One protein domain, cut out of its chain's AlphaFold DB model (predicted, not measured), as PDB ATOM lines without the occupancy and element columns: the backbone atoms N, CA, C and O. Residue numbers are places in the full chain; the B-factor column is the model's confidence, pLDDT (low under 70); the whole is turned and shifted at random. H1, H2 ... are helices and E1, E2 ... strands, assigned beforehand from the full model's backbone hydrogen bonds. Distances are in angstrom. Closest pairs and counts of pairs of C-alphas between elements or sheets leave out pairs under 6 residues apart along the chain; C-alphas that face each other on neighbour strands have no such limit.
ATOM      1  N   PHE A   4     -81.205  42.712 -19.174       97.56
ATOM      2  CA  PHE A   4     -80.711  41.412 -18.736       97.56
ATOM      3  C   PHE A   4     -79.554  41.597 -17.760       97.56
ATOM      4  O   PHE A   4     -78.647  42.400 -17.997       97.56
ATOM      5  N   TYR A   5     -79.572  40.843 -16.663       97.88
ATOM      6  CA  TYR A   5     -78.558  40.927 -15.621       97.88
ATOM      7  C   TYR A   5     -78.135  39.547 -15.140       97.88
ATOM      8  O   TYR A   5     -78.955  38.649 -14.966       97.88
ATOM      9  N   HIS A   6     -76.851  39.420 -14.831       97.19
ATOM     10  CA  HIS A   6     -76.358  38.361 -13.970       97.19
ATOM     11  C   HIS A   6     -76.269  38.906 -12.542       97.19
ATOM     12  O   HIS A   6     -75.581  39.900 -12.288       97.19
ATOM     13  N   ALA A   7     -77.000  38.287 -11.622       97.69
ATOM     14  CA  ALA A   7     -77.063  38.679 -10.227       97.69
ATOM     15  C   ALA A   7     -76.130  37.808  -9.388       97.69
ATOM     16  O   ALA A   7     -76.303  36.595  -9.329       97.69
ATOM     17  N   SER A   8     -75.193  38.439  -8.686       96.94
ATOM     18  CA  SER A   8     -74.446  37.817  -7.595       96.94
ATOM     19  C   SER A   8     -75.105  38.206  -6.277       96.94
ATOM     20  O   SER A   8     -75.214  39.391  -5.954       96.94
ATOM     21  N   ILE A   9     -75.560  37.217  -5.520       97.12
ATOM     22  CA  ILE A   9     -76.387  37.402  -4.332       97.12
ATOM     23  C   ILE A   9     -75.623  36.853  -3.133       97.12
ATOM     24  O   ILE A   9     -75.284  35.674  -3.082       97.12
ATOM     25  N   ARG A  10     -75.364  37.700  -2.143       96.75
ATOM     26  CA  ARG A  10     -74.780  37.294  -0.867       96.75
ATOM     27  C   ARG A  10     -75.874  37.227   0.187       96.75
ATOM     28  O   ARG A  10     -76.631  38.178   0.364       96.75
ATOM     29  N   VAL A  11     -75.931  36.119   0.910       93.31
ATOM     30  CA  VAL A  11     -76.777  35.990   2.095       93.31
ATOM     31  C   VAL A  11     -76.090  36.720   3.243       93.31
ATOM     32  O   VAL A  11     -74.970  36.360   3.593       93.31
ATOM     33  N   ASP A  12     -76.737  37.727   3.826       91.19
ATOM     34  CA  ASP A  12     -76.232  38.433   5.016       91.19
ATOM     35  C   ASP A  12     -77.096  38.199   6.259       91.19
ATOM     36  O   ASP A  12     -76.611  38.337   7.379       91.19
ATOM     37  N   GLY A  13     -78.352  37.790   6.068       88.19
ATOM     38  CA  GLY A  13     -79.194  37.210   7.112       88.19
ATOM     39  C   GLY A  13     -79.184  35.681   7.066       88.19
ATOM     40  O   GLY A  13     -78.151  35.047   6.877       88.19
ATOM     41  N   TYR A  14     -80.362  35.076   7.210       83.94
ATOM     42  CA  TYR A  14     -80.532  33.624   7.168       83.94
ATOM     43  C   TYR A  14     -81.588  33.247   6.134       83.94
ATOM     44  O   TYR A  14     -82.716  33.724   6.230       83.94
ATOM     45  N   LEU A  15     -81.276  32.357   5.191       86.00
ATOM     46  CA  LEU A  15     -82.304  31.756   4.335       86.00
ATOM     47  C   LEU A  15     -82.705  30.392   4.886       86.00
ATOM     48  O   LEU A  15     -81.868  29.499   5.019       86.00
ATOM     49  N   TRP A  16     -83.987  30.244   5.206       84.25
ATOM     50  CA  TRP A  16     -84.531  29.068   5.873       84.25
ATOM     51  C   TRP A  16     -85.313  28.199   4.901       84.25
ATOM     52  O   TRP A  16     -86.259  28.665   4.269       84.25
ATOM     53  N   PHE A  17     -84.980  26.913   4.869       81.25
ATOM     54  CA  PHE A  17     -85.669  25.929   4.047       81.25
ATOM     55  C   PHE A  17     -86.022  24.690   4.857       81.25
ATOM     56  O   PHE A  17     -85.335  24.308   5.808       81.25
ATOM     57  N   HIS A  18     -87.117  24.057   4.457       77.25
ATOM     58  CA  HIS A  18     -87.577  22.799   5.017       77.25
ATOM     59  C   HIS A  18     -87.286  21.694   4.011       77.25
ATOM     60  O   HIS A  18     -87.816  21.712   2.905       77.25
ATOM     61  N   TYR A  19     -86.454  20.735   4.408       73.50
ATOM     62  CA  TYR A  19     -86.125  19.573   3.597       73.50
ATOM     63  C   TYR A  19     -86.560  18.302   4.309       73.50
ATOM     64  O   TYR A  19     -86.431  18.166   5.528       73.50
ATOM     65  N   ARG A  20     -87.048  17.340   3.533       70.44
ATOM     66  CA  ARG A  20     -87.284  15.985   4.024       70.44
ATOM     67  C   ARG A  20     -85.931  15.300   4.191       70.44
ATOM     68  O   ARG A  20     -85.148  15.250   3.246       70.44
ATOM     69  N   SER A  21     -85.639  14.797   5.383       71.12
ATOM     70  CA  SER A  21     -84.457  13.969   5.596       71.12
ATOM     71  C   SER A  21     -84.680  12.578   5.012       71.12
ATOM     72  O   SER A  21     -85.798  12.074   5.026       71.12
ATOM     73  N   GLN A  22     -83.628  11.943   4.507       67.19
ATOM     74  CA  GLN A  22     -83.666  10.547   4.077       67.19
ATOM     75  C   GLN A  22     -82.720   9.706   4.942       67.19
ATOM     76  O   GLN A  22     -81.654  10.198   5.330       67.19
ATOM     77  N   PRO A  23     -83.082   8.452   5.261       68.12
ATOM     78  CA  PRO A  23     -82.172   7.545   5.947       68.12
ATOM     79  C   PRO A  23     -81.007   7.166   5.019       68.12
ATOM     80  O   PRO A  23     -81.218   6.701   3.896       68.12
ATOM     81  N   SER A  24     -79.774   7.344   5.493       68.81
ATOM     82  CA  SER A  24     -78.535   6.969   4.809       68.81
ATOM     83  C   SER A  24     -77.609   6.238   5.780       68.81
ATOM     84  O   SER A  24     -76.992   6.855   6.648       68.81
ATOM     85  N   GLY A  25     -77.528   4.912   5.643       72.25
ATOM     86  CA  GLY A  25     -76.809   4.070   6.601       72.25
ATOM     87  C   GLY A  25     -77.377   4.253   8.009       72.25
ATOM     88  O   GLY A  25     -78.582   4.089   8.206       72.25
ATOM     89  N   ASP A  26     -76.516   4.660   8.941       68.81
ATOM     90  CA  ASP A  26     -76.850   4.846  10.359       68.81
ATOM     91  C   ASP A  26     -77.352   6.265  10.705       68.81
ATOM     92  O   ASP A  26     -77.650   6.552  11.864       68.81
ATOM     93  N   VAL A  27     -77.460   7.178   9.727       65.81
ATOM     94  CA  VAL A  27     -77.820   8.591   9.960       65.81
ATOM     95  C   VAL A  27     -78.922   9.097   9.026       65.81
ATOM     96  O   VAL A  27     -79.126   8.599   7.923       65.81
ATOM     97  N   TYR A  28     -79.632  10.149   9.447       65.19
ATOM     98  CA  TYR A  28     -80.537  10.899   8.571       65.19
ATOM     99  C   TYR A  28     -79.801  12.058   7.912       65.19
ATOM    100  O   TYR A  28     -79.322  12.969   8.592       65.19
ATOM    101  N   VAL A  29     -79.795  12.089   6.586       65.81
ATOM    102  CA  VAL A  29     -79.146  13.146   5.805       65.81
ATOM    103  C   VAL A  29     -80.227  14.014   5.169       65.81
ATOM    104  O   VAL A  29     -81.193  13.500   4.606       65.81
ATOM    105  N   ALA A  30     -80.108  15.336   5.301       67.62
ATOM    106  CA  ALA A  30     -80.807  16.236   4.393       67.62
ATOM    107  C   ALA A  30     -79.922  16.383   3.157       67.62
ATOM    108  O   ALA A  30     -78.727  16.626   3.284       67.62
ATOM    109  N   GLN A  31     -80.499  16.225   1.972       70.12
ATOM    110  CA  GLN A  31     -79.841  16.610   0.729       70.12
ATOM    111  C   GLN A  31     -80.419  17.971   0.334       70.12
ATOM    112  O   GLN A  31     -81.452  18.009  -0.336       70.12
ATOM    113  N   PRO A  32     -79.856  19.088   0.838       74.38
ATOM    114  CA  PRO A  32     -80.334  20.406   0.456       74.38
ATOM    115  C   PRO A  32     -80.151  20.580  -1.049       74.38
ATOM    116  O   PRO A  32     -79.092  20.269  -1.596       74.38
ATOM    117  N   ASN A  33     -81.195  21.068  -1.716       78.94
ATOM    118  CA  ASN A  33     -81.091  21.388  -3.128       78.94
ATOM    119  C   ASN A  33     -80.226  22.646  -3.273       78.94
ATOM    120  O   ASN A  33     -80.409  23.624  -2.548       78.94
ATOM    121  N   TYR A  34     -79.267  22.613  -4.191       87.81
ATOM    122  CA  TYR A  34     -78.444  23.778  -4.493       87.81
ATOM    123  C   TYR A  34     -79.198  24.792  -5.373       87.81
ATOM    124  O   TYR A  34     -78.740  25.926  -5.491       87.81
ATOM    125  N   ILE A  35     -80.349  24.410  -5.938       92.56
ATOM    126  CA  ILE A  35     -81.255  25.249  -6.731       92.56
ATOM    127  C   ILE A  35     -82.475  25.636  -5.887       92.56
ATOM    128  O   ILE A  35     -83.098  24.787  -5.243       92.56
ATOM    129  N   PHE A  36     -82.857  26.911  -5.938       92.12
ATOM    130  CA  PHE A  36     -84.045  27.431  -5.265       92.12
ATOM    131  C   PHE A  36     -85.176  27.731  -6.236       92.12
ATOM    132  O   PHE A  36     -84.954  28.193  -7.352       92.12
ATOM    133  N   HIS A  37     -86.413  27.557  -5.772       93.88
ATOM    134  CA  HIS A  37     -87.574  27.995  -6.534       93.88
ATOM    135  C   HIS A  37     -87.548  29.520  -6.729       93.88
ATOM    136  O   HIS A  37     -87.345  30.284  -5.781       93.88
ATOM    137  N   ASN A  38     -87.813  29.979  -7.951       95.44
ATOM    138  CA  ASN A  38     -87.682  31.385  -8.321       95.44
ATOM    139  C   ASN A  38     -88.809  32.305  -7.833       95.44
ATOM    140  O   ASN A  38     -88.596  33.510  -7.761       95.44
ATOM    141  N   TYR A  39     -89.985  31.781  -7.485       93.94
ATOM    142  CA  TYR A  39     -91.137  32.569  -7.007       93.94
ATOM    143  C   TYR A  39     -90.793  33.590  -5.907       93.94
ATOM    144  O   TYR A  39     -91.019  34.785  -6.084       93.94
ATOM    145  N   GLY A  40     -90.198  33.144  -4.792       91.75
ATOM    146  CA  GLY A  40     -89.879  34.038  -3.670       91.75
ATOM    147  C   GLY A  40     -88.839  35.103  -4.028       91.75
ATOM    148  O   GLY A  40     -88.934  36.240  -3.575       91.75
ATOM    149  N   PHE A  41     -87.882  34.758  -4.891       94.75
ATOM    150  CA  PHE A  41     -86.892  35.707  -5.397       94.75
ATOM    151  C   PHE A  41     -87.511  36.692  -6.387       94.75
ATOM    152  O   PHE A  41     -87.227  37.879  -6.312       94.75
ATOM    153  N   THR A  42     -88.402  36.227  -7.260       96.25
ATOM    154  CA  THR A  42     -89.133  37.079  -8.203       96.25
ATOM    155  C   THR A  42     -89.959  38.112  -7.444       96.25
ATOM    156  O   THR A  42     -89.842  39.299  -7.729       96.25
ATOM    157  N   LEU A  43     -90.709  37.714  -6.412       94.00
ATOM    158  CA  LEU A  43     -91.415  38.661  -5.542       94.00
ATOM    159  C   LEU A  43     -90.464  39.679  -4.903       94.00
ATOM    160  O   LEU A  43     -90.692  40.883  -5.009       94.00
ATOM    161  N   ALA A  44     -89.372  39.208  -4.302       94.06
ATOM    162  CA  ALA A  44     -88.468  40.079  -3.563       94.06
ATOM    163  C   ALA A  44     -87.720  41.080  -4.452       94.06
ATOM    164  O   ALA A  44     -87.513  42.222  -4.049       94.06
ATOM    165  N   PHE A  45     -87.359  40.687  -5.676       96.31
ATOM    166  CA  PHE A  45     -86.787  41.595  -6.673       96.31
ATOM    167  C   PHE A  45     -87.784  42.657  -7.146       96.31
ATOM    168  O   PHE A  45     -87.371  43.759  -7.492       96.31
ATOM    169  N   ASN A  46     -89.083  42.353  -7.110       94.75
ATOM    170  CA  ASN A  46     -90.154  43.322  -7.336       94.75
ATOM    171  C   ASN A  46     -90.525  44.113  -6.059       94.75
ATOM    172  O   ASN A  46     -91.493  44.867  -6.067       94.75
ATOM    173  N   GLY A  47     -89.774  43.962  -4.958       91.88
ATOM    174  CA  GLY A  47     -89.983  44.704  -3.709       91.88
ATOM    175  C   GLY A  47     -90.999  44.084  -2.747       91.88
ATOM    176  O   GLY A  47     -91.361  44.713  -1.753       91.88
ATOM    177  N   PHE A  48     -91.445  42.852  -2.999       90.88
ATOM    178  CA  PHE A  48     -92.485  42.191  -2.217       90.88
ATOM    179  C   PHE A  48     -91.951  41.006  -1.411       90.88
ATOM    180  O   PHE A  48     -91.233  40.148  -1.912       90.88
ATOM    181  N   ILE A  49     -92.361  40.920  -0.147       84.88
ATOM    182  CA  ILE A  49     -92.038  39.789   0.740       84.88
ATOM    183  C   ILE A  49     -93.056  38.645   0.555       84.88
ATOM    184  O   ILE A  49     -92.719  37.467   0.670       84.88
ATOM    185  N   SER A  50     -94.296  39.002   0.223       84.75
ATOM    186  CA  SER A  50     -95.390  38.116  -0.177       84.75
ATOM    187  C   SER A  50     -96.123  38.721  -1.364       84.75
ATOM    188  O   SER A  50     -96.071  39.933  -1.555       84.75
ATOM    189  N   ASP A  51     -96.853  37.903  -2.112       85.00
ATOM    190  CA  ASP A  51     -97.738  38.397  -3.165       85.00
ATOM    191  C   ASP A  51     -98.733  39.422  -2.581       85.00
ATOM    192  O   ASP A  51     -99.389  39.125  -1.578       85.00
ATOM    193  N   PRO A  52     -98.818  40.643  -3.136       82.62
ATOM    194  CA  PRO A  52     -99.631  41.708  -2.556       82.62
ATOM    195  C   PRO A  52    -101.136  41.503  -2.766       82.62
ATOM    196  O   PRO A  52    -101.921  42.107  -2.042       82.62
ATOM    197  N   ASP A  53    -101.555  40.665  -3.717       81.06
ATOM    198  CA  ASP A  53    -102.978  40.414  -3.973       81.06
ATOM    199  C   ASP A  53    -103.522  39.254  -3.148       81.06
ATOM    200  O   ASP A  53    -104.702  39.225  -2.811       81.06
ATOM    201  N   THR A  54    -102.674  38.268  -2.867       77.06
ATOM    202  CA  THR A  54    -103.088  37.024  -2.199       77.06
ATOM    203  C   THR A  54    -102.541  36.895  -0.781       77.06
ATOM    204  O   THR A  54    -103.076  36.126   0.020       77.06
ATOM    205  N   GLY A  55    -101.523  37.685  -0.432       72.06
ATOM    206  CA  GLY A  55    -100.865  37.647   0.865       72.06
ATOM    207  C   GLY A  55    -100.067  36.361   1.098       72.06
ATOM    208  O   GLY A  55     -99.768  35.591   0.190       72.06
ATOM    209  N   TYR A  56     -99.680  36.132   2.355       57.62
ATOM    210  CA  TYR A  56     -98.949  34.925   2.768       57.62
ATOM    211  C   TYR A  56     -99.873  33.758   3.164       57.62
ATOM    212  O   TYR A  56     -99.508  32.590   3.021       57.62
ATOM    213  N   ALA A  57    -101.069  34.070   3.662       54.22
ATOM    214  CA  ALA A  57    -102.109  33.114   4.011       54.22
ATOM    215  C   ALA A  57    -103.449  33.730   3.604       54.22
ATOM    216  O   ALA A  57    -103.767  34.833   4.048       54.22
ATOM    217  N   SER A  58    -104.216  33.051   2.748       47.06
ATOM    218  CA  SER A  58    -105.589  33.488   2.487       47.06
ATOM    219  C   SER A  58    -106.446  33.313   3.745       47.06
ATOM    220  O   SER A  58    -106.091  32.558   4.654       47.06
ATOM    221  N   ILE A  59    -107.610  33.966   3.767       45.84
ATOM    222  CA  ILE A  59    -108.630  33.883   4.834       45.84
ATOM    223  C   ILE A  59    -109.012  32.423   5.176       45.84
ATOM    224  O   ILE A  59    -109.503  32.153   6.268       45.84
ATOM    225  N   LEU A  60    -108.732  31.466   4.282       50.00
ATOM    226  CA  LEU A  60    -109.021  30.038   4.436       50.00
ATOM    227  C   LEU A  60    -107.769  29.162   4.661       50.00
ATOM    228  O   LEU A  60    -107.825  27.961   4.425       50.00
ATOM    229  N   ASN A  61    -106.623  29.723   5.070       53.75
ATOM    230  CA  ASN A  61    -105.337  29.007   5.199       53.75
ATOM    231  C   ASN A  61    -104.816  28.349   3.902       53.75
ATOM    232  O   ASN A  61    -103.855  27.581   3.943       53.75
ATOM    233  N   HIS A  62    -105.377  28.679   2.737       55.59
ATOM    234  CA  HIS A  62    -104.834  28.247   1.452       55.59
ATOM    235  C   HIS A  62    -103.788  29.248   0.961       55.59
ATOM    236  O   HIS A  62    -104.080  30.438   0.817       55.59
ATOM    237  N   THR A  63    -102.569  28.785   0.694       65.56
ATOM    238  CA  THR A  63    -101.563  29.583  -0.014       65.56
ATOM    239  C   THR A  63    -101.844  29.506  -1.510       65.56
ATOM    240  O   THR A  63    -101.777  28.427  -2.097       65.56
ATOM    241  N   MET A  64    -102.179  30.639  -2.126       75.31
ATOM    242  CA  MET A  64    -102.319  30.736  -3.576       75.31
ATOM    243  C   MET A  64    -101.007  31.241  -4.163       75.31
ATOM    244  O   MET A  64    -100.493  32.272  -3.740       75.31
ATOM    245  N   TYR A  65    -100.469  30.506  -5.128       85.44
ATOM    246  CA  TYR A  65     -99.251  30.885  -5.825       85.44
ATOM    247  C   TYR A  65     -99.587  31.321  -7.242       85.44
ATOM    248  O   TYR A  65    -100.281  30.609  -7.965       85.44
ATOM    249  N   LYS A  66     -99.051  32.470  -7.645       89.56
ATOM    250  CA  LYS A  66     -99.022  32.883  -9.048       89.56
ATOM    251  C   LYS A  66     -97.801  32.314  -9.738       89.56
ATOM    252  O   LYS A  66     -96.770  32.089  -9.097       89.56
ATOM    253  N   LYS A  67     -97.882  32.146 -11.053       92.31
ATOM    254  CA  LYS A  67     -96.695  31.819 -11.841       92.31
ATOM    255  C   LYS A  67     -95.710  32.996 -11.811       92.31
ATOM    256  O   LYS A  67     -96.140  34.151 -11.894       92.31
ATOM    257  N   PRO A  68     -94.393  32.760 -11.714       94.62
ATOM    258  CA  PRO A  68     -93.406  33.837 -11.785       94.62
ATOM    259  C   PRO A  68     -93.498  34.671 -13.076       94.62
ATOM    260  O   PRO A  68     -93.252  35.876 -13.041       94.62
ATOM    261  N   SER A  69     -93.928  34.085 -14.196       94.62
ATOM    262  CA  SER A  69     -94.215  34.821 -15.439       94.62
ATOM    263  C   SER A  69     -95.392  35.811 -15.335       94.62
ATOM    264  O   SER A  69     -95.352  36.894 -15.927       94.62
ATOM    265  N   GLU A  70     -96.414  35.509 -14.532       93.75
ATOM    266  CA  GLU A  70     -97.513  36.440 -14.235       93.75
ATOM    267  C   GLU A  70     -97.019  37.609 -13.372       93.75
ATOM    268  O   GLU A  70     -97.351  38.768 -13.636       93.75
ATOM    269  N   LEU A  71     -96.164  37.325 -12.381       93.94
ATOM    270  CA  LEU A  71     -95.512  38.357 -11.570       93.94
ATOM    271  C   LEU A  71     -94.642  39.275 -12.439       93.94
ATOM    272  O   LEU A  71     -94.707  40.493 -12.294       93.94
ATOM    273  N   PHE A  72     -93.886  38.714 -13.385       95.62
ATOM    274  CA  PHE A  72     -93.099  39.487 -14.346       95.62
ATOM    275  C   PHE A  72     -93.968  40.376 -15.235       95.62
ATOM    276  O   PHE A  72     -93.654  41.547 -15.462       95.62
ATOM    277  N   SER A  73     -95.081  39.836 -15.728       94.31
ATOM    278  CA  SER A  73     -96.023  40.591 -16.554       94.31
ATOM    279  C   SER A  73     -96.512  41.835 -15.828       94.31
ATOM    280  O   SER A  73     -96.553  42.911 -16.427       94.31
ATOM    281  N   ARG A  74     -96.805  41.690 -14.533       93.31
ATOM    282  CA  ARG A  74     -97.396  42.735 -13.703       93.31
ATOM    283  C   ARG A  74     -96.395  43.724 -13.109       93.31
ATOM    284  O   ARG A  74     -96.673  44.916 -13.121       93.31
ATOM    285  N   TYR A  75     -95.276  43.243 -12.576       94.75
ATOM    286  CA  TYR A  75     -94.334  44.058 -11.795       94.75
ATOM    287  C   TYR A  75     -93.006  44.309 -12.512       94.75
ATOM    288  O   TYR A  75     -92.275  45.228 -12.162       94.75
ATOM    289  N   GLY A  76     -92.717  43.546 -13.568       95.38
ATOM    290  CA  GLY A  76     -91.647  43.862 -14.507       95.38
ATOM    291  C   GLY A  76     -90.303  43.199 -14.241       95.38
ATOM    292  O   GLY A  76     -89.447  43.317 -15.111       95.38
ATOM    293  N   VAL A  77     -90.104  42.466 -13.139       97.44
ATOM    294  CA  VAL A  77     -88.869  41.693 -12.899       97.44
ATOM    295  C   VAL A  77     -89.152  40.193 -12.829       97.44
ATOM    296  O   VAL A  77     -90.061  39.760 -12.125       97.44
ATOM    297  N   TYR A  78     -88.372  39.403 -13.567       97.94
ATOM    298  CA  TYR A  78     -88.353  37.942 -13.537       97.94
ATOM    299  C   TYR A  78     -86.973  37.476 -13.093       97.94
ATOM    300  O   TYR A  78     -85.952  37.949 -13.599       97.94
ATOM    301  N   VAL A  79     -86.936  36.516 -12.178       97.88
ATOM    302  CA  VAL A  79     -85.694  35.902 -11.711       97.88
ATOM    303  C   VAL A  79     -85.738  34.432 -12.111       97.88
ATOM    304  O   VAL A  79     -86.734  33.754 -11.868       97.88
ATOM    305  N   TYR A  80     -84.685  33.922 -12.743       98.12
ATOM    306  CA  TYR A  80     -84.530  32.480 -12.935       98.12
ATOM    307  C   TYR A  80     -84.176  31.811 -11.603       98.12
ATOM    308  O   TYR A  80     -83.635  32.478 -10.719       98.12
ATOM    309  N   PRO A  81     -84.464  30.508 -11.440       97.75
ATOM    310  CA  PRO A  81     -84.130  29.749 -10.236       97.75
ATOM    311  C   PRO A  81     -82.685  29.996  -9.776       97.75
ATOM    312  O   PRO A  81     -81.749  29.674 -10.510       97.75
ATOM    313  N   PRO A  82     -82.476  30.595  -8.590       96.38
ATOM    314  CA  PRO A  82     -81.131  30.882  -8.118       96.38
ATOM    315  C   PRO A  82     -80.363  29.603  -7.800       96.38
ATOM    316  O   PRO A  82     -80.922  28.653  -7.248       96.38
ATOM    317  N   ILE A  83     -79.065  29.616  -8.089       95.38
ATOM    318  CA  ILE A  83     -78.142  28.509  -7.843       95.38
ATOM    319  C   ILE A  83     -77.183  28.903  -6.729       95.38
ATOM    320  O   ILE A  83     -76.628  29.998  -6.727       95.38
ATOM    321  N   THR A  84     -76.947  28.000  -5.788       93.88
ATOM    322  CA  THR A  84     -75.928  28.165  -4.754       93.88
ATOM    323  C   THR A  84     -74.535  27.981  -5.347       93.88
ATOM    324  O   THR A  84     -74.203  26.894  -5.813       93.88
ATOM    325  N   THR A  85     -73.688  29.006  -5.254       92.00
ATOM    326  CA  THR A  85     -72.265  28.937  -5.634       92.00
ATOM    327  C   THR A  85     -71.358  28.700  -4.427       92.00
ATOM    328  O   THR A  85     -70.290  28.100  -4.554       92.00
ATOM    329  N   LYS A  86     -71.794  29.114  -3.230       91.31
ATOM    330  CA  LYS A  86     -71.124  28.843  -1.953       91.31
ATOM    331  C   LYS A  86     -72.152  28.637  -0.845       91.31
ATOM    332  O   LYS A  86     -72.899  29.551  -0.511       91.31
ATOM    333  N   ALA A  87     -72.158  27.457  -0.230       87.69
ATOM    334  CA  ALA A  87     -73.083  27.123   0.848       87.69
ATOM    335  C   ALA A  87     -72.383  27.160   2.215       87.69
ATOM    336  O   ALA A  87     -71.424  26.422   2.431       87.69
ATOM    337  N   LEU A  88     -72.881  27.968   3.155       86.88
ATOM    338  CA  LEU A  88     -72.528  27.873   4.575       86.88
ATOM    339  C   LEU A  88     -73.760  27.393   5.340       86.88
ATOM    340  O   LEU A  88     -74.633  28.185   5.683       86.88
ATOM    341  N   LEU A  89     -73.859  26.088   5.581       84.12
ATOM    342  CA  LEU A  89     -75.096  25.468   6.060       84.12
ATOM    343  C   LEU A  89     -75.096  25.234   7.571       84.12
ATOM    344  O   LEU A  89     -74.073  24.896   8.164       84.12
ATOM    345  N   ARG A  90     -76.272  25.365   8.189       78.50
ATOM    346  CA  ARG A  90     -76.560  24.848   9.531       78.50
ATOM    347  C   ARG A  90     -77.871  24.074   9.513       78.50
ATOM    348  O   ARG A  90     -78.887  24.580   9.038       78.50
ATOM    349  N   GLU A  91     -77.843  22.853  10.036       71.12
ATOM    350  CA  GLU A  91     -79.015  21.982  10.116       71.12
ATOM    351  C   GLU A  91     -79.582  21.959  11.534       71.12
ATOM    352  O   GLU A  91     -78.843  21.839  12.512       71.12
ATOM    353  N   TYR A  92     -80.907  22.024  11.639       66.56
ATOM    354  CA  TYR A  92     -81.633  21.791  12.881       66.56
ATOM    355  C   TYR A  92     -82.692  20.717  12.647       66.56
ATOM    356  O   TYR A  92     -83.536  20.833  11.752       66.56
ATOM    357  N   THR A  93     -82.683  19.679  13.476       59.69
ATOM    358  CA  THR A  93     -83.763  18.692  13.495       59.69
ATOM    359  C   THR A  93     -84.969  19.309  14.196       59.69
ATOM    360  O   THR A  93     -84.874  19.705  15.357       59.69
ATOM    361  N   ARG A  94     -86.114  19.398  13.514       55.34
ATOM    362  CA  ARG A  94     -87.401  19.636  14.177       55.34
ATOM    363  C   ARG A  94     -88.155  18.317  14.254       55.34
ATOM    364  O   ARG A  94     -88.313  17.644  13.240       55.34
ATOM    365  N   ALA A  95     -88.650  17.973  15.442       46.28
ATOM    366  CA  ALA A  95     -89.718  16.990  15.553       46.28
ATOM    367  C   ALA A  95     -90.938  17.552  14.802       46.28
ATOM    368  O   ALA A  95     -91.358  18.683  15.060       46.28
ATOM    369  N   ALA A  96     -91.436  16.822  13.807       44.75
ATOM    370  CA  ALA A  96     -92.615  17.230  13.061       44.75
ATOM    371  C   ALA A  96     -93.844  17.168  13.984       44.75
ATOM    372  O   ALA A  96     -94.122  16.128  14.573       44.75
ATOM    373  N   GLN A  97     -94.580  18.273  14.112       36.09
ATOM    374  CA  GLN A  97     -96.004  18.214  14.441       36.09
ATOM    375  C   GLN A  97     -96.732  17.895  13.129       36.09
ATOM    376  O   GLN A  97     -96.789  18.755  12.253       36.09
ATOM    377  N   GLY A  98     -97.217  16.661  12.970       39.84
ATOM    378  CA  GLY A  98     -97.975  16.209  11.793       39.84
ATOM    379  C   GLY A  98     -97.466  14.888  11.206       39.84
ATOM    380  O   GLY A  98     -96.267  14.621  11.217       39.84
ATOM    381  N   GLU A  99     -98.407  14.066  10.736       39.56
ATOM    382  CA  GLU A  99     -98.269  12.658  10.336       39.56
ATOM    383  C   GLU A  99     -97.065  12.375   9.418       39.56
ATOM    384  O   GLU A  99     -96.886  12.976   8.356       39.56
ATOM    385  N   GLY A 100     -96.216  11.435   9.844       41.88
ATOM    386  CA  GLY A 100     -95.041  11.001   9.099       41.88
ATOM    387  C   GLY A 100     -95.363   9.834   8.171       41.88
ATOM    388  O   GLY A 100     -95.909   8.822   8.597       41.88
ATOM    389  N   ASN A 101     -94.956   9.937   6.907       46.44
ATOM    390  CA  ASN A 101     -94.867   8.768   6.037       46.44
ATOM    391  C   ASN A 101     -93.721   7.854   6.517       46.44
ATOM    392  O   ASN A 101     -92.722   8.329   7.064       46.44
ATOM    393  N   ILE A 102     -93.837   6.549   6.287       51.41
ATOM    394  CA  ILE A 102     -92.810   5.547   6.603       51.41
ATOM    395  C   ILE A 102     -92.326   4.943   5.282       51.41
ATOM    396  O   ILE A 102     -93.148   4.598   4.438       51.41
ATOM    397  N   THR A 103     -91.011   4.786   5.091       46.84
ATOM    398  CA  THR A 103     -90.481   3.947   3.992       46.84
ATOM    399  C   THR A 103     -89.984   2.625   4.543       46.84
ATOM    400  O   THR A 103     -89.242   2.602   5.523       46.84
ATOM    401  N   ILE A 104     -90.350   1.529   3.880       44.12
ATOM    402  CA  ILE A 104     -89.851   0.186   4.178       44.12
ATOM    403  C   ILE A 104     -88.697  -0.104   3.209       44.12
ATOM    404  O   ILE A 104     -88.917  -0.238   2.005       44.12
ATOM    405  N   ARG A 105     -87.452  -0.190   3.700       42.66
ATOM    406  CA  ARG A 105     -86.318  -0.678   2.891       42.66
ATOM    407  C   ARG A 105     -86.308  -2.208   2.897       42.66
ATOM    408  O   ARG A 105     -86.291  -2.827   3.951       42.66
ATOM    409  N   GLY A 106     -86.241  -2.829   1.721       38.34
ATOM    410  CA  GLY A 106     -86.423  -4.277   1.529       38.34
ATOM    411  C   GLY A 106     -85.394  -5.237   2.156       38.34
ATOM    412  O   GLY A 106     -85.518  -6.435   1.932       38.34
ATOM    413  N   ARG A 107     -84.393  -4.780   2.928       43.22
ATOM    414  CA  ARG A 107     -83.400  -5.675   3.576       43.22
ATOM    415  C   ARG A 107     -83.540  -5.815   5.091       43.22
ATOM    416  O   ARG A 107     -83.063  -6.799   5.641       43.22
ATOM    417  N   THR A 108     -84.255  -4.915   5.751       44.09
ATOM    418  CA  THR A 108     -84.636  -5.036   7.162       44.09
ATOM    419  C   THR A 108     -86.032  -4.447   7.289       44.09
ATOM    420  O   THR A 108     -86.272  -3.329   6.845       44.09
ATOM    421  N   ARG A 109     -86.989  -5.196   7.849       47.88
ATOM    422  CA  ARG A 109     -88.395  -4.776   8.023       47.88
ATOM    423  C   ARG A 109     -88.551  -3.665   9.082       47.88
ATOM    424  O   ARG A 109     -89.451  -3.723   9.911       47.88
ATOM    425  N   MET A 110     -87.655  -2.680   9.096       49.25
ATOM    426  CA  MET A 110     -87.697  -1.535   9.993       49.25
ATOM    427  C   MET A 110     -88.282  -0.330   9.263       49.25
ATOM    428  O   MET A 110     -87.810   0.085   8.204       49.25
ATOM    429  N   ALA A 111     -89.345   0.203   9.851       53.97
ATOM    430  CA  ALA A 111     -89.982   1.445   9.466       53.97
ATOM    431  C   ALA A 111     -89.099   2.629   9.887       53.97
ATOM    432  O   ALA A 111     -88.912   2.858  11.079       53.97
ATOM    433  N   TYR A 112     -88.577   3.393   8.926       57.50
ATOM    434  CA  TYR A 112     -87.871   4.644   9.218       57.50
ATOM    435  C   TYR A 112     -88.825   5.832   9.001       57.50
ATOM    436  O   TYR A 112     -89.310   6.005   7.875       57.50
ATOM    437  N   PRO A 113     -89.132   6.635  10.041       60.97
ATOM    438  CA  PRO A 113     -89.947   7.832   9.879       60.97
ATOM    439  C   PRO A 113     -89.189   8.901   9.088       60.97
ATOM    440  O   PRO A 113     -87.998   9.126   9.290       60.97
ATOM    441  N   PHE A 114     -89.883   9.615   8.207       61.38
ATOM    442  CA  PHE A 114     -89.318  10.830   7.625       61.38
ATOM    443  C   PHE A 114     -89.376  11.985   8.628       61.38
ATOM    444  O   PHE A 114     -90.428  12.245   9.208       61.38
ATOM    445  N   PHE A 115     -88.275  12.727   8.773       67.69
ATOM    446  CA  PHE A 115     -88.256  13.968   9.545       67.69
ATOM    447  C   PHE A 115     -88.102  15.171   8.620       67.69
ATOM    448  O   PHE A 115     -87.403  15.122   7.607       67.69
ATOM    449  N   THR A 116     -88.713  16.288   8.996       69.06
ATOM    450  CA  THR A 116     -88.431  17.570   8.351       69.06
ATOM    451  C   THR A 116     -87.218  18.193   9.030       69.06
ATOM    452  O   THR A 116     -87.281  18.628  10.182       69.06
ATOM    453  N   LYS A 117     -86.100  18.260   8.310       72.56
ATOM    454  CA  LYS A 117     -84.932  19.034   8.717       72.56
ATOM    455  C   LYS A 117     -85.094  20.475   8.263       72.56
ATOM    456  O   LYS A 117     -85.512  20.760   7.142       72.56
ATOM    457  N   VAL A 118     -84.750  21.390   9.154       77.44
ATOM    458  CA  VAL A 118     -84.625  22.801   8.818       77.44
ATOM    459  C   VAL A 118     -83.178  23.039   8.422       77.44
ATOM    460  O   VAL A 118     -82.284  22.876   9.252       77.44
ATOM    461  N   VAL A 119     -82.950  23.409   7.167       81.06
ATOM    462  CA  VAL A 119     -81.625  23.779   6.664       81.06
ATOM    463  C   VAL A 119     -81.583  25.288   6.509       81.06
ATOM    464  O   VAL A 119     -82.465  25.889   5.893       81.06
ATOM    465  N   VAL A 120     -80.560  25.898   7.096       85.06
ATOM    466  CA  VAL A 120     -80.345  27.340   7.064       85.06
ATOM    467  C   VAL A 120     -79.067  27.640   6.298       85.06
ATOM    468  O   VAL A 120     -78.006  27.122   6.647       85.06
ATOM    469  N   TYR A 121     -79.166  28.498   5.286       88.75
ATOM    470  CA  TYR A 121     -78.007  29.121   4.656       88.75
ATOM    471  C   TYR A 121     -77.634  30.344   5.485       88.75
ATOM    472  O   TYR A 121     -78.427  31.278   5.632       88.75
ATOM    473  N   ASN A 122     -76.443  30.293   6.068       87.88
ATOM    474  CA  ASN A 122     -75.914  31.305   6.969       87.88
ATOM    475  C   ASN A 122     -75.361  32.515   6.205       87.88
ATOM    476  O   ASN A 122     -75.058  32.402   5.004       87.88
ATOM    477  N   PRO A 123     -75.145  33.635   6.922       90.94
ATOM    478  CA  PRO A 123     -74.427  34.780   6.391       90.94
ATOM    479  C   PRO A 123     -73.094  34.371   5.752       90.94
ATOM    480  O   PRO A 123     -72.333  33.587   6.318       90.94
ATOM    481  N   GLY A 124     -72.811  34.905   4.565       89.00
ATOM    482  CA  GLY A 124     -71.639  34.565   3.755       89.00
ATOM    483  C   GLY A 124     -71.853  33.431   2.746       89.00
ATOM    484  O   GLY A 124     -70.918  33.124   2.002       89.00
ATOM    485  N   SER A 125     -73.048  32.829   2.695       92.69
ATOM    486  CA  SER A 125     -73.455  31.998   1.553       92.69
ATOM    487  C   SER A 125     -73.632  32.871   0.303       92.69
ATOM    488  O   SER A 125     -74.041  34.029   0.402       92.69
ATOM    489  N   GLU A 126     -73.331  32.325  -0.872       95.31
ATOM    490  CA  GLU A 126     -73.375  33.028  -2.159       95.31
ATOM    491  C   GLU A 126     -74.259  32.255  -3.142       95.31
ATOM    492  O   GLU A 126     -74.171  31.026  -3.241       95.31
ATOM    493  N   LEU A 127     -75.115  32.990  -3.849       95.75
ATOM    494  CA  LEU A 127     -76.000  32.505  -4.898       95.75
ATOM    495  C   LEU A 127     -75.773  33.312  -6.180       95.75
ATOM    496  O   LEU A 127     -75.375  34.480  -6.134       95.75
ATOM    497  N   GLU A 128     -76.110  32.721  -7.314       96.25
ATOM    498  CA  GLU A 128     -76.206  33.405  -8.600       96.25
ATOM    499  C   GLU A 128     -77.614  33.260  -9.186       96.25
ATOM    500  O   GLU A 128     -78.269  32.235  -8.993       96.25
ATOM    501  N   ALA A 129     -78.080  34.278  -9.906       97.62
ATOM    502  CA  ALA A 129     -79.348  34.234 -10.633       97.62
ATOM    503  C   ALA A 129     -79.239  34.966 -11.980       97.62
ATOM    504  O   ALA A 129     -78.569  35.998 -12.084       97.62
ATOM    505  N   PHE A 130     -79.930  34.471 -13.004       97.88
ATOM    506  CA  PHE A 130     -80.209  35.237 -14.220       97.88
ATOM    507  C   PHE A 130     -81.487  36.061 -14.012       97.88
ATOM    508  O   PHE A 130     -82.492  35.539 -13.531       97.88
ATOM    509  N   VAL A 131     -81.451  37.359 -14.323       98.12
ATOM    510  CA  VAL A 131     -82.551  38.296 -14.058       98.12
ATOM    511  C   VAL A 131     -82.925  39.042 -15.332       98.12
ATOM    512  O   VAL A 131     -82.060  39.565 -16.037       98.12
ATOM    513  N   ILE A 132     -84.227  39.127 -15.584       97.94
ATOM    514  CA  ILE A 132     -84.831  39.895 -16.670       97.94
ATOM    515  C   ILE A 132     -85.667  41.011 -16.051       97.94
ATOM    516  O   ILE A 132     -86.435  40.768 -15.123       97.94
ATOM    517  N   SER A 133     -85.543  42.230 -16.569       97.56
ATOM    518  CA  SER A 133     -86.315  43.376 -16.097       97.56
ATOM    519  C   SER A 133     -86.854  44.216 -17.252       97.56
ATOM    520  O   SER A 133     -86.155  44.445 -18.237       97.56
ATOM    521  N   LYS A 134     -88.083  44.722 -17.128       96.94
ATOM    522  CA  LYS A 134     -88.657  45.722 -18.048       96.94
ATOM    523  C   LYS A 134     -88.034  47.109 -17.854       96.94
ATOM    524  O   LYS A 134     -88.047  47.920 -18.774       96.94
ATOM    525  N   GLU A 135     -87.447  47.356 -16.687       95.69
ATOM    526  CA  GLU A 135     -86.835  48.632 -16.313       95.69
ATOM    527  C   GLU A 135     -85.375  48.463 -15.889       95.69
ATOM    528  O   GLU A 135     -84.924  47.375 -15.514       95.69
ATOM    529  N   LYS A 136     -84.610  49.556 -15.930       96.50
ATOM    530  CA  LYS A 136     -83.220  49.535 -15.485       96.50
ATOM    531  C   LYS A 136     -83.163  49.423 -13.961       96.50
ATOM    532  O   LYS A 136     -83.570  50.339 -13.256       96.50
ATOM    533  N   LEU A 137     -82.583  48.335 -13.463       96.38
ATOM    534  CA  LEU A 137     -82.410  48.099 -12.029       96.38
ATOM    535  C   LEU A 137     -81.121  48.745 -11.482       96.38
ATOM    536  O   LEU A 137     -80.138  48.891 -12.225       96.38
ATOM    537  N   PRO A 138     -81.082  49.111 -10.183       96.50
ATOM    538  CA  PRO A 138     -79.858  49.563  -9.527       96.50
ATOM    539  C   PRO A 138     -78.797  48.455  -9.508       96.50
ATOM    540  O   PRO A 138     -79.097  47.272  -9.365       96.50
ATOM    541  N   SER A 139     -77.521  48.835  -9.624       96.56
ATOM    542  CA  SER A 139     -76.412  47.872  -9.707       96.56
ATOM    543  C   SER A 139     -76.136  47.134  -8.395       96.56
ATOM    544  O   SER A 139     -75.526  46.064  -8.412       96.56
ATOM    545  N   LYS A 140     -76.552  47.693  -7.252       97.69
ATOM    546  CA  LYS A 140     -76.430  47.086  -5.922       97.69
ATOM    547  C   LYS A 140     -77.624  47.470  -5.062       97.69
ATOM    548  O   LYS A 140     -77.999  48.640  -5.053       97.69
ATOM    549  N   PHE A 141     -78.189  46.511  -4.341       97.31
ATOM    550  CA  PHE A 141     -79.304  46.740  -3.420       97.31
ATOM    551  C   PHE A 141     -79.469  45.569  -2.452       97.31
ATOM    552  O   PHE A 141     -78.953  44.475  -2.683       97.31
ATOM    553  N   THR A 142     -80.216  45.810  -1.380       95.88
ATOM    554  CA  THR A 142     -80.593  44.792  -0.398       95.88
ATOM    555  C   THR A 142     -82.054  44.424  -0.594       95.88
ATOM    556  O   THR A 142     -82.884  45.301  -0.825       95.88
ATOM    557  N   LEU A 143     -82.384  43.142  -0.467       94.12
ATOM    558  CA  LEU A 143     -83.764  42.666  -0.475       94.12
ATOM    559  C   LEU A 143     -84.000  41.631   0.627       94.12
ATOM    560  O   LEU A 143     -83.055  41.047   1.160       94.12
ATOM    561  N   ASN A 144     -85.268  41.403   0.960       90.81
ATOM    562  CA  ASN A 144     -85.688  40.374   1.907       90.81
ATOM    563  C   ASN A 144     -86.505  39.303   1.181       90.81
ATOM    564  O   ASN A 144     -87.433  39.635   0.451       90.81
ATOM    565  N   VAL A 145     -86.192  38.029   1.418       88.25
ATOM    566  CA  VAL A 145     -86.930  36.881   0.861       88.25
ATOM    567  C   VAL A 145     -87.582  36.075   1.979       88.25
ATOM    568  O   VAL A 145     -86.922  35.723   2.957       88.25
ATOM    569  N   GLY A 146     -88.856  35.716   1.793       78.31
ATOM    570  CA  GLY A 146     -89.653  34.942   2.751       78.31
ATOM    571  C   GLY A 146     -90.335  35.827   3.793       78.31
ATOM    572  O   GLY A 146     -89.889  36.937   4.021       78.31
ATOM    573  N   THR A 147     -91.422  35.341   4.402       71.25
ATOM    574  CA  THR A 147     -92.375  36.147   5.205       71.25
ATOM    575  C   THR A 147     -92.299  35.940   6.719       71.25
ATOM    576  O   THR A 147     -92.561  36.868   7.477       71.25
ATOM    577  N   LYS A 148     -91.993  34.717   7.179       68.88
ATOM    578  CA  LYS A 148     -91.865  34.378   8.613       68.88
ATOM    579  C   LYS A 148     -90.419  34.349   9.102       68.88
ATOM    580  O   LYS A 148     -90.167  34.502  10.292       68.88
ATOM    581  N   ARG A 149     -89.477  34.048   8.209       70.69
ATOM    582  CA  ARG A 149     -88.050  33.873   8.508       70.69
ATOM    583  C   ARG A 149     -87.249  34.482   7.371       70.69
ATOM    584  O   ARG A 149     -86.733  33.770   6.515       70.69
ATOM    585  N   ASN A 150     -87.272  35.807   7.338       74.19
ATOM    586  CA  ASN A 150     -86.836  36.576   6.187       74.19
ATOM    587  C   ASN A 150     -85.314  36.491   6.070       74.19
ATOM    588  O   ASN A 150     -84.591  36.804   7.018       74.19
ATOM    589  N   GLY A 151     -84.836  36.073   4.904       84.50
ATOM    590  CA  GLY A 151     -83.425  36.163   4.570       84.50
ATOM    591  C   GLY A 151     -83.123  37.512   3.954       84.50
ATOM    592  O   GLY A 151     -83.702  37.867   2.931       84.50
ATOM    593  N   THR A 152     -82.204  38.247   4.572       92.44
ATOM    594  CA  THR A 152     -81.668  39.494   4.027       92.44
ATOM    595  C   THR A 152     -80.535  39.179   3.064       92.44
ATOM    596  O   THR A 152     -79.562  38.509   3.435       92.44
ATOM    597  N   LEU A 153     -80.675  39.649   1.827       95.31
ATOM    598  CA  LEU A 153     -79.769  39.368   0.721       95.31
ATOM    599  C   LEU A 153     -79.194  40.665   0.167       95.31
ATOM    600  O   LEU A 153     -79.936  41.596  -0.135       95.31
ATOM    601  N   ASN A 154     -77.880  40.691  -0.022       97.00
ATOM    602  CA  ASN A 154     -77.178  41.751  -0.729       97.00
ATOM    603  C   ASN A 154     -76.959  41.334  -2.185       97.00
ATOM    604  O   ASN A 154     -76.241  40.375  -2.469       97.00
ATOM    605  N   VAL A 155     -77.572  42.065  -3.109       97.94
ATOM    606  CA  VAL A 155     -77.559  41.782  -4.545       97.94
ATOM    607  C   VAL A 155     -76.595  42.726  -5.248       97.94
ATOM    608  O   VAL A 155     -76.600  43.936  -5.020       97.94
ATOM    609  N   LYS A 156     -75.775  42.174  -6.143       98.12
ATOM    610  CA  LYS A 156     -74.971  42.920  -7.114       98.12
ATOM    611  C   LYS A 156     -75.377  42.482  -8.515       98.12
ATOM    612  O   LYS A 156     -75.254  41.306  -8.846       98.12
ATOM    613  N   LEU A 157     -75.839  43.420  -9.335       97.75
ATOM    614  CA  LEU A 157     -76.226  43.171 -10.719       97.75
ATOM    615  C   LEU A 157     -75.113  43.577 -11.676       97.75
ATOM    616  O   LEU A 157     -74.659  44.723 -11.681       97.75
ATOM    617  N   LYS A 158     -74.718  42.639 -12.535       96.31
ATOM    618  CA  LYS A 158     -73.860  42.888 -13.691       96.31
ATOM    619  C   LYS A 158     -74.733  42.893 -14.955       96.31
ATOM    620  O   LYS A 158     -75.330  41.859 -15.255       96.31
ATOM    621  N   PRO A 159     -74.839  44.020 -15.683       96.38
ATOM    622  CA  PRO A 159     -75.581  44.070 -16.940       96.38
ATOM    623  C   PRO A 159     -75.004  43.094 -17.969       96.38
ATOM    624  O   PRO A 159     -73.783  42.982 -18.103       96.38
ATOM    625  N   ILE A 160     -75.880  42.426 -18.713       96.00
ATOM    626  CA  ILE A 160     -75.526  41.570 -19.846       96.00
ATOM    627  C   ILE A 160     -75.796  42.375 -21.116       96.00
ATOM    628  O   ILE A 160     -76.945  42.645 -21.452       96.00
ATOM    629  N   LEU A 161     -74.727  42.799 -21.792       91.31
ATOM    630  CA  LEU A 161     -74.824  43.642 -22.991       91.31
ATOM    631  C   LEU A 161     -74.996  42.822 -24.276       91.31
ATOM    632  O   LEU A 161     -75.670  43.268 -25.195       91.31
TER     633      LEU A 161
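AT A GLANCE: This is residues 4 to 161 of the 228 residues of an uncharacterized protein of Desulfurococcales archaeon (UniProt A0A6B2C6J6). An elongated body has two twisted sheets one after the other along its length: at one end the branched sheet of E1, E4, E5, E10, E11 and E12 curls round H1, and next to it comes the curled sheet E3-E2-E9-E6, with the small hairpin E7 and E8 at the far tip. H2 packs beside H1, and a long loop, residues 46 to 67, joins the two helices. The 158 printed residues include twelve named strands and two named helices, in the order E1 E2 E3 H1 H2 E4 E5 E6 E7 E8 E9 E10 E11 E12; the class is mostly strand and the neighbour strands are antiparallel. The whole is only just compact, close to loose, with a radius of gyration of the C-alphas of 18.1 A, and spans 59 by 38 by 25 A.

IN THESE COORDINATES: E1, residues 4 to 11, begins at C-alpha 4 (-80.711, 41.412, -18.736) and is 21.9 A long. E2, residues 15 to 24, is 25.1 A long and bends by 56 degrees at residue 18. E3 is residues 27 to 30, H1 residues 38 to 45, H2 residues 68 to 75, E4 residues 77 to 79, E5 residues 83 to 86, E6 residues 89 to 93, E7 residues 102 to 104 and E8 residues 111 to 113. E9, residues 116 to 121, is 16.0 A long. E10, residues 126 to 133, is 21.7 A long and bends by 51 degrees at residue 130. E11, residues 140 to 145, is 16.1 A long; E12, residues 151 to 159, is 24.2 A long and ends at C-alpha 159 (-75.581, 44.070, -16.940).

HOW THE PARTS SIT: In the branched, strongly twisted sheet, E1 has E10 on one side, with N 7 and O 129 2.8 A apart, and E12 on the other side, with N 8 and O 156 at 2.9 A. E11 and E12 form a hairpin, with N 143 and O 153 at 2.9 A. On the side of E10 other than E1 are E4, with N 78 and O 132 at 2.8 A, and E5, with N 83 and O 128 at 2.9 A. H1 is on this sheet; its closest C-alphas to E4 are those of Thr 42 and Val 79, 5.1 A. H2 only grazes the sheet. H1 and H2 touch, closest at the C-alphas of Tyr 39 and Pro 68, 5.4 A, at a shallow tilt of 19 degrees, the same way. In both helices every O i to N i+4 pair is within hydrogen-bond range. The C-alphas of Leu 15 in E2 and Gly 151 in E12, the closest of these strands, are 4.6 A apart. In the second sheet, N 17 and O 119 of the antiparallel neighbours E2 and E9 are within hydrogen-bond range at 2.9 A, as are N 22 and O 29 of the hairpin E2 and E3 at 2.9 A, and N 90 and O 120 of the antiparallel neighbours E6 and E9 at 2.9 A. Neither helix is on it. In the hairpin E7 and E8, N 103 and O 112 are 3.5 A apart, and E8 runs on into E9 at 43 degrees.

THE WHOLE: The C-alphas farthest apart, those of Arg 109 and Lys 136, are 59.4 A apart. The printed part has no cut, and H1 to H2 is the long link. The mean pLDDT of the printed part is 80.5; 42 residues are under 70, among them residues 56 to 63 and 92 to 116.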